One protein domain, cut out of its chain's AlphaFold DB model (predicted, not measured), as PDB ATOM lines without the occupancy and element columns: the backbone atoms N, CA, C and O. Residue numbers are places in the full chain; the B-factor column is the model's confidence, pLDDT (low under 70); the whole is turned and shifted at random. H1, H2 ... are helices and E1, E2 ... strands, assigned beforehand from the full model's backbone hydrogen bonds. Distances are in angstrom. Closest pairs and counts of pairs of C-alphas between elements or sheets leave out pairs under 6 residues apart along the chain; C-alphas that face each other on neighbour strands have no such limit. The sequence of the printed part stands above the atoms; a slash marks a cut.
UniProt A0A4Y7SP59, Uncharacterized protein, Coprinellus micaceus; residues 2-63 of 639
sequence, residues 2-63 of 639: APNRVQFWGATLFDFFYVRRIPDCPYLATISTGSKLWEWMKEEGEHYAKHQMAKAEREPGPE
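Overview. This is residues 2 to 63 of the 639 residues of an uncharacterized protein of Coprinellus micaceus (UniProt A0A4Y7SP59). A two-stranded antiparallel hairpin, E2 and E3, reaches out as a long arm whose tip, residues 22 to 27, stands free; at the other end of the hairpin E3 leads directly into helix H1, and the shorter helix H2 folds back to make a V with it. The short strand E1 lies at this same end of the hairpin, near the end of E3. The printed part has 62 residues with three named strands and two named helices, in the order E1, E2, E3, H1, H2, and its class is mixed, helices and strands. It is only just compact, close to loose, with a radius of gyration of the C-alphas of 12.3 A, and elongated, spanning 38 by 24 by 19 A.

Arrangement. The sheet has two strands, E2, residues 16 to 20, and E3, residues 29 to 33, which form an antiparallel hairpin with 145 degrees between their directions. The C-alphas of Tyr 18 and Ile 31 face each other at 4.6 A. N 17 and O 32 are within hydrogen-bond range at 2.8 A, and so are N 30 and O 19 at 2.9 A. E1, residues 8 to 10, pairs with no named strand; its closest C-alpha to E3 is that of Phe 8, 6.0 A from that of Thr 33. H1, residues 34 to 44, follows E3 with no residue between them, a tight link. The closest C-alphas of E2 and H1 are those of Phe 16 and Gly 34, 6.2 A apart. H2, residues 50 to 56, touches H1, the closest C-alphas being those of Ser 35 and Ala 56 at 4.9 A. The two helices run opposite ways at a steep tilt of 54 degrees. H2 is apart from E1, E2 and E3. In H1 and H2 every O i to N i+4 pair is within hydrogen-bond range.

Along the chain. E2 begins at C-alpha 16, (-34.877, 38.352, -19.477), and measures 13.2 A from first to last C-alpha, as does E3. H1 has 11 residues and measures 15.2 A, ending at C-alpha 44, (-29.997, 29.079, -2.286). H2 has 7 residues and measures 9.9 A, ending at C-alpha 56, (-35.100, 28.052, -17.618). E1 has 3 residues and measures 6.9 A.

Size, cuts and confidence. The two C-alphas farthest apart are those of Asp 24 and Glu 63, at 38.4 A, while the first and last printed C-alphas, of Ala 2 and Glu 63, are 9.3 A apart. The printed part has no cut. The links from E1 to E2, E3 to H1 and H1 to H2 are tight, the link from E2 to E3 is short with 8 residues, and no link is long. The mean pLDDT of the printed part is 82.6, and residues 2 to 5 are under 70.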
ATOM      1  N   ALA A   2     -22.758  32.964 -23.001       56.72
ATOM      2  CA  ALA A   2     -22.773  32.927 -24.459       56.72
ATOM      3  C   ALA A   2     -21.344  32.747 -25.027       56.72
ATOM      4  O   ALA A   2     -20.372  33.097 -24.351       56.72
ATOM      5  N   PRO A   3     -21.197  32.214 -26.253       54.09
ATOM      6  CA  PRO A   3     -19.906  31.938 -26.903       54.09
ATOM      7  C   PRO A   3     -18.986  33.156 -27.055       54.09
ATOM      8  O   PRO A   3     -17.772  33.009 -27.138       54.09
ATOM      9  N   ASN A   4     -19.557  34.360 -27.038       61.41
ATOM     10  CA  ASN A   4     -18.879  35.660 -27.079       61.41
ATOM     11  C   ASN A   4     -18.585  36.237 -25.678       61.41
ATOM     12  O   ASN A   4     -18.605  37.451 -25.483       61.41
ATOM     13  N   ARG A   5     -18.470  35.363 -24.666       67.00
ATOM     14  CA  ARG A   5     -18.263  35.708 -23.246       67.00
ATOM     15  C   ARG A   5     -19.299  36.671 -22.659       67.00
ATOM     16  O   ARG A   5     -19.096  37.196 -21.565       67.00
ATOM     17  N   VAL A   6     -20.431  36.882 -23.331       71.50
ATOM     18  CA  VAL A   6     -21.467  37.781 -22.828       71.50
ATOM     19  C   VAL A   6     -22.211  37.113 -21.679       71.50
ATOM     20  O   VAL A   6     -22.649  35.959 -21.754       71.50
ATOM     21  N   GLN A   7     -22.316  37.862 -20.582       71.88
ATOM     22  CA  GLN A   7     -22.823  37.369 -19.308       71.88
ATOM     23  C   GLN A   7     -24.340  37.136 -19.317       71.88
ATOM     24  O   GLN A   7     -24.819  36.231 -18.633       71.88
ATOM     25  N   PHE A   8     -25.088  37.945 -20.070       86.38
ATOM     26  CA  PHE A   8     -26.546  37.899 -20.133       86.38
ATOM     27  C   PHE A   8     -26.988  37.492 -21.533       86.38
ATOM     28  O   PHE A   8     -26.986  38.310 -22.451       86.38
ATOM     29  N   TRP A   9     -27.351  36.222 -21.679       90.56
ATOM     30  CA  TRP A   9     -27.919  35.648 -22.893       90.56
ATOM     31  C   TRP A   9     -29.253  34.974 -22.591       90.56
ATOM     32  O   TRP A   9     -29.381  34.341 -21.539       90.56
ATOM     33  N   GLY A  10     -30.200  35.113 -23.514       89.50
ATOM     34  CA  GLY A  10     -31.494  34.447 -23.452       89.50
ATOM     35  C   GLY A  10     -31.963  33.983 -24.828       89.50
ATOM     36  O   GLY A  10     -31.785  34.704 -25.814       89.50
ATOM     37  N   ALA A  11     -32.576  32.803 -24.910       88.12
ATOM     38  CA  ALA A  11     -33.077  32.248 -26.173       88.12
ATOM     39  C   ALA A  11     -34.175  33.126 -26.805       88.12
ATOM     40  O   ALA A  11     -34.285  33.246 -28.028       88.12
ATOM     41  N   THR A  12     -34.980  33.771 -25.964       86.81
ATOM     42  CA  THR A  12     -36.094  34.650 -26.320       86.81
ATOM     43  C   THR A  12     -36.101  35.902 -25.438       86.81
ATOM     44  O   THR A  12     -35.470  35.949 -24.383       86.81
ATOM     45  N   LEU A  13     -36.881  36.920 -25.818       86.12
ATOM     46  CA  LEU A  13     -37.091  38.107 -24.971       86.12
ATOM     47  C   LEU A  13     -37.721  37.758 -23.608       86.12
ATOM     48  O   LEU A  13     -37.515  38.469 -22.632       86.12
ATOM     49  N   PHE A  14     -38.438  36.633 -23.519       84.88
ATOM     50  CA  PHE A  14     -39.068  36.152 -22.287       84.88
ATOM     51  C   PHE A  14     -38.098  35.474 -21.314       84.88
ATOM     52  O   PHE A  14     -38.538  34.953 -20.288       84.88
ATOM     53  N   ASP A  15     -36.815  35.392 -21.659       89.25
ATOM     54  CA  ASP A  15     -35.777  34.842 -20.788       89.25
ATOM     55  C   ASP A  15     -35.044  35.940 -20.010       89.25
ATOM     56  O   ASP A  15     -34.180  35.639 -19.189       89.25
ATOM     57  N   PHE A  16     -35.415  37.209 -20.207       89.25
ATOM     58  CA  PHE A  16     -34.877  38.352 -19.477       89.25
ATOM     59  C   PHE A  16     -35.840  38.819 -18.388       89.25
ATOM     60  O   PHE A  16     -37.046  38.931 -18.594       89.25
ATOM     61  N   PHE A  17     -35.286  39.119 -17.216       87.81
ATOM     62  CA  PHE A  17     -36.032  39.518 -16.031       87.81
ATOM     63  C   PHE A  17     -35.409  40.760 -15.404       87.81
ATOM     64  O   PHE A  17     -34.196  40.819 -15.192       87.81
ATOM     65  N   TYR A  18     -36.252  41.719 -15.022       86.12
ATOM     66  CA  TYR A  18     -35.849  42.788 -14.116       86.12
ATOM     67  C   TYR A  18     -35.882  42.282 -12.676       86.12
ATOM     68  O   TYR A  18     -36.909  41.840 -12.163       86.12
ATOM     69  N   VAL A  19     -34.737  42.368 -12.012       83.81
ATOM     70  CA  VAL A  19     -34.519  41.910 -10.645       83.81
ATOM     71  C   VAL A  19     -34.361  43.125  -9.751       83.81
ATOM     72  O   VAL A  19     -33.388  43.872  -9.875       83.81
ATOM     73  N   ARG A  20     -35.295  43.316  -8.817       85.31
ATOM     74  CA  ARG A  20     -35.147  44.315  -7.754       85.31
ATOM     75  C   ARG A  20     -34.089  43.821  -6.778       85.31
ATOM     76  O   ARG A  20     -34.298  42.828  -6.090       85.31
ATOM     77  N   ARG A  21     -32.950  44.513  -6.720       79.69
ATOM     78  CA  ARG A  21     -31.838  44.142  -5.827       79.69
ATOM     79  C   ARG A  21     -32.220  44.307  -4.360       79.69
ATOM     80  O   ARG A  21     -31.733  43.570  -3.512       79.69
ATOM     81  N   ILE A  22     -33.079  45.284  -4.082       83.50
ATOM     82  CA  ILE A  22     -33.644  45.562  -2.765       83.50
ATOM     83  C   ILE A  22     -35.154  45.742  -2.971       83.50
ATOM     84  O   ILE A  22     -35.536  46.673  -3.684       83.50
ATOM     85  N   PRO A  23     -36.019  44.888  -2.388       78.94
ATOM     86  CA  PRO A  23     -37.469  44.948  -2.603       78.94
ATOM     87  C   PRO A  23     -38.086  46.329  -2.339       78.94
ATOM     88  O   PRO A  23     -38.953  46.765  -3.096       78.94
ATOM     89  N   ASP A  24     -37.580  47.032  -1.323       86.62
ATOM     90  CA  ASP A  24     -38.057  48.354  -0.896       86.62
ATOM     91  C   ASP A  24     -37.530  49.517  -1.758       86.62
ATOM     92  O   ASP A  24     -37.946  50.661  -1.587       86.62
ATOM     93  N   CYS A  25     -36.601  49.257  -2.683       81.50
ATOM     94  CA  CYS A  25     -36.049  50.255  -3.599       81.50
ATOM     95  C   CYS A  25     -36.410  49.869  -5.039       81.50
ATOM     96  O   CYS A  25     -35.578  49.293  -5.742       81.50
ATOM     97  N   PRO A  26     -37.635  50.182  -5.507       74.75
ATOM     98  CA  PRO A  26     -38.133  49.722  -6.805       74.75
ATOM     99  C   PRO A  26     -37.285  50.206  -7.989       74.75
ATOM    100  O   PRO A  26     -37.237  49.529  -9.011       74.75
ATOM    101  N   TYR A  27     -36.579  51.328  -7.829       78.44
ATOM    102  CA  TYR A  27     -35.686  51.897  -8.840       78.44
ATOM    103  C   TYR A  27     -34.306  51.224  -8.898       78.44
ATOM    104  O   TYR A  27     -33.577  51.415  -9.864       78.44
ATOM    105  N   LEU A  28     -33.935  50.406  -7.903       80.38
ATOM    106  CA  LEU A  28     -32.697  49.624  -7.934       80.38
ATOM    107  C   LEU A  28     -32.956  48.258  -8.585       80.38
ATOM    108  O   LEU A  28     -32.895  47.204  -7.939       80.38
ATOM    109  N   ALA A  29     -33.286  48.297  -9.875       80.12
ATOM    110  CA  ALA A  29     -33.539  47.123 -10.697       80.12
ATOM    111  C   ALA A  29     -32.353  46.837 -11.629       80.12
ATOM    112  O   ALA A  29     -31.781  47.739 -12.232       80.12
ATOM    113  N   THR A  30     -31.990  45.565 -11.760       83.81
ATOM    114  CA  THR A  30     -30.979  45.094 -12.716       83.81
ATOM    115  C   THR A  30     -31.569  44.019 -13.600       83.81
ATOM    116  O   THR A  30     -32.345  43.199 -13.114       83.81
ATOM    117  N   ILE A  31     -31.161  43.956 -14.859       86.50
ATOM    118  CA  ILE A  31     -31.551  42.862 -15.746       86.50
ATOM    119  C   ILE A  31     -30.710  41.605 -15.477       86.50
ATOM    120  O   ILE A  31     -29.510  41.682 -15.204       86.50
ATOM    121  N   SER A  32     -31.351  40.443 -15.514       88.00
ATOM    122  CA  SER A  32     -30.711  39.128 -15.446       88.00
ATOM    123  C   SER A  32     -31.477  38.142 -16.323       88.00
ATOM    124  O   SER A  32     -32.571  38.444 -16.793       88.00
ATOM    125  N   THR A  33     -30.910  36.962 -16.552       89.56
ATOM    126  CA  THR A  33     -31.520  35.935 -17.401       89.56
ATOM    127  C   THR A  33     -32.117  34.808 -16.572       89.56
ATOM    128  O   THR A  33     -31.669  34.555 -15.451       89.56
ATOM    129  N   GLY A  34     -33.127  34.133 -17.124       87.31
ATOM    130  CA  GLY A  34     -33.829  33.019 -16.492       87.31
ATOM    131  C   GLY A  34     -32.869  31.915 -16.076       87.31
ATOM    132  O   GLY A  34     -32.849  31.551 -14.904       87.31
ATOM    133  N   SER A  35     -32.002  31.474 -16.992       86.38
ATOM    134  CA  SER A  35     -30.935  30.507 -16.705       86.38
ATOM    135  C   SER A  35     -30.032  30.921 -15.534       86.38
ATOM    136  O   SER A  35     -29.806  30.133 -14.620       86.38
ATOM    137  N   LYS A  36     -29.564  32.177 -15.499       87.00
ATOM    138  CA  LYS A  36     -28.674  32.665 -14.430       87.00
ATOM    139  C   LYS A  36     -29.383  32.771 -13.079       87.00
ATOM    140  O   LYS A  36     -28.809  32.448 -12.044       87.00
ATOM    141  N   LEU A  37     -30.626  33.253 -13.079       88.88
ATOM    142  CA  LEU A  37     -31.440  33.326 -11.866       88.88
ATOM    143  C   LEU A  37     -31.790  31.937 -11.349       88.88
ATOM    144  O   LEU A  37     -31.798  31.727 -10.143       88.88
ATOM    145  N   TRP A  38     -32.044  30.997 -12.254       86.50
ATOM    146  CA  TRP A  38     -32.317  29.614 -11.912       86.50
ATOM    147  C   TRP A  38     -31.128  28.951 -11.215       86.50
ATOM    148  O   TRP A  38     -31.308  28.363 -10.150       86.50
ATOM    149  N   GLU A  39     -29.919  29.093 -11.764       86.94
ATOM    150  CA  GLU A  39     -28.692  28.598 -11.128       86.94
ATOM    151  C   GLU A  39     -28.557  29.129  -9.694       86.94
ATOM    152  O   GLU A  39     -28.410  28.341  -8.762       86.94
ATOM    153  N   TRP A  40     -28.736  30.439  -9.504       88.19
ATOM    154  CA  TRP A  40     -28.684  31.065  -8.182       88.19
ATOM    155  C   TRP A  40     -29.792  30.571  -7.231       88.19
ATOM    156  O   TRP A  40     -29.515  30.185  -6.100       88.19
ATOM    157  N   MET A  41     -31.050  30.510  -7.685       87.81
ATOM    158  CA  MET A  41     -32.175  30.018  -6.871       87.81
ATOM    159  C   MET A  41     -31.961  28.571  -6.423       87.81
ATOM    160  O   MET A  41     -32.334  28.200  -5.311       87.81
ATOM    161  N   LYS A  42     -31.362  27.736  -7.280       87.06
ATOM    162  CA  LYS A  42     -31.045  26.344  -6.962       87.06
ATOM    163  C   LYS A  42     -29.967  26.237  -5.882       87.06
ATOM    164  O   LYS A  42     -30.083  25.366  -5.022       87.06
ATOM    165  N   GLU A  43     -28.954  27.099  -5.926       90.19
ATOM    166  CA  GLU A  43     -27.899  27.176  -4.907       90.19
ATOM    167  C   GLU A  43     -28.453  27.600  -3.539       90.19
ATOM    168  O   GLU A  43     -28.105  26.997  -2.525       90.19
ATOM    169  N   GLU A  44     -29.376  28.562  -3.516       89.88
ATOM    170  CA  GLU A  44     -29.997  29.079  -2.286       89.88
ATOM    171  C   GLU A  44     -31.203  28.248  -1.796       89.88
ATOM    172  O   GLU A  44     -31.749  28.492  -0.719       89.88
ATOM    173  N   GLY A  45     -31.634  27.239  -2.561       87.62
ATOM    174  CA  GLY A  45     -32.770  26.380  -2.206       87.62
ATOM    175  C   GLY A  45     -34.144  27.050  -2.351       87.62
ATOM    176  O   GLY A  45     -35.098  26.668  -1.670       87.62
ATOM    177  N   GLU A  46     -34.273  28.042  -3.234       86.31
ATOM    178  CA  GLU A  46     -35.537  28.724  -3.514       86.31
ATOM    179  C   GLU A  46     -36.395  27.959  -4.540       86.31
ATOM    180  O   GLU A  46     -35.925  27.505  -5.586       86.31
ATOM    181  N   HIS A  47     -37.697  27.816  -4.255       83.00
ATOM    182  CA  HIS A  47     -38.624  27.000  -5.065       83.00
ATOM    183  C   HIS A  47     -39.969  27.685  -5.366       83.00
ATOM    184  O   HIS A  47     -40.962  27.017  -5.675       83.00
ATOM    185  N   TYR A  48     -40.032  29.012  -5.241       78.75
ATOM    186  CA  TYR A  48     -41.278  29.774  -5.367       78.75
ATOM    187  C   TYR A  48     -41.737  29.939  -6.827       78.75
ATOM    188  O   TYR A  48     -42.934  29.890  -7.102       78.75
ATOM    189  N   ALA A  49     -40.803  30.058  -7.776       79.25
ATOM    190  CA  ALA A  49     -41.073  30.361  -9.185       79.25
ATOM    191  C   ALA A  49     -41.052  29.109 -10.090       79.25
ATOM    192  O   ALA A  49     -40.367  29.071 -11.110       79.25
ATOM    193  N   LYS A  50     -41.797  28.057  -9.718       78.06
ATOM    194  CA  LYS A  50     -41.717  26.720 -10.352       78.06
ATOM    195  C   LYS A  50     -41.867  26.726 -11.878       78.06
ATOM    196  O   LYS A  50     -41.193  25.959 -12.558       78.06
ATOM    197  N   HIS A  51     -42.746  27.571 -12.416       73.81
ATOM    198  CA  HIS A  51     -42.979  27.657 -13.862       73.81
ATOM    199  C   HIS A  51     -41.800  28.307 -14.597       73.81
ATOM    200  O   HIS A  51     -41.387  27.812 -15.641       73.81
ATOM    201  N   GLN A  52     -41.227  29.371 -14.029       80.06
ATOM    202  CA  GLN A  52     -40.051  30.054 -14.563       80.06
ATOM    203  C   GLN A  52     -38.808  29.166 -14.462       80.06
ATOM    204  O   GLN A  52     -38.045  29.091 -15.417       80.06
ATOM    205  N   MET A  53     -38.657  28.422 -13.362       80.06
ATOM    206  CA  MET A  53     -37.584  27.435 -13.186       80.06
ATOM    207  C   MET A  53     -37.669  26.336 -14.257       80.06
ATOM    208  O   MET A  53     -36.705  26.091 -14.972       80.06
ATOM    209  N   ALA A  54     -38.853  25.743 -14.457       80.31
ATOM    210  CA  ALA A  54     -39.068  24.731 -15.496       80.31
ATOM    211  C   ALA A  54     -38.907  25.279 -16.928       80.31
ATOM    212  O   ALA A  54     -38.677  24.514 -17.865       80.31
ATOM    213  N   LYS A  55     -39.079  26.591 -17.137       81.19
ATOM    214  CA  LYS A  55     -38.773  27.247 -18.414       81.19
ATOM    215  C   LYS A  55     -37.264  27.395 -18.598       81.19
ATOM    216  O   LYS A  55     -36.766  26.964 -19.628       81.19
ATOM    217  N   ALA A  56     -36.555  27.909 -17.595       84.44
ATOM    218  CA  ALA A  56     -35.100  28.052 -17.618       84.44
ATOM    219  C   ALA A  56     -34.388  26.703 -17.828       84.44
ATOM    220  O   ALA A  56     -33.452  26.619 -18.609       84.44
ATOM    221  N   GLU A  57     -34.877  25.614 -17.223       84.00
ATOM    222  CA  GLU A  57     -34.346  24.260 -17.468       84.00
ATOM    223  C   GLU A  57     -34.519  23.770 -18.915       84.00
ATOM    224  O   GLU A  57     -33.782  22.891 -19.363       84.00
ATOM    225  N   ARG A  58     -35.521  24.289 -19.634       81.94
ATOM    226  CA  ARG A  58     -35.816  23.942 -21.032       81.94
ATOM    227  C   ARG A  58     -35.251  24.953 -22.024       81.94
ATOM    228  O   ARG A  58     -35.393  24.731 -23.226       81.94
ATOM    229  N   GLU A  59     -34.667  26.045 -21.539       84.38
ATOM    230  CA  GLU A  59     -34.077  27.076 -22.377       84.38
ATOM    231  C   GLU A  59     -32.970  26.429 -23.227       84.38
ATOM    232  O   GLU A  59     -32.061  25.802 -22.670       84.38
ATOM    233  N   PRO A  60     -33.060  26.486 -24.569       84.94
ATOM    234  CA  PRO A  60     -32.004  25.946 -25.409       84.94
ATOM    235  C   PRO A  60     -30.706  26.710 -25.147       84.94
ATOM    236  O   PRO A  60     -30.730  27.869 -24.745       84.94
ATOM    237  N   GLY A  61     -29.565  26.069 -25.380       84.94
ATOM    238  CA  GLY A  61     -28.291  26.779 -25.363       84.94
ATOM    239  C   GLY A  61     -28.160  27.731 -26.561       84.94
ATOM    240  O   GLY A  61     -28.918  27.622 -27.527       84.94
ATOM    241  N   PRO A  62     -27.178  28.644 -26.536       87.56
ATOM    242  CA  PRO A  62     -26.801  29.404 -27.719       87.56
ATOM    243  C   PRO A  62     -26.337  28.448 -28.823       87.56
ATOM    244  O   PRO A  62     -25.448  27.623 -28.614       87.56
ATOM    245  N   GLU A  63     -26.930  28.583 -30.004       88.19
ATOM    246  CA  GLU A  63     -26.648  27.757 -31.178       88.19
ATOM    247  C   GLU A  63     -26.179  28.629 -32.341       88.19
ATOM    248  O   GLU A  63     -26.675  29.740 -32.539       88.19
TER     249      GLU A  63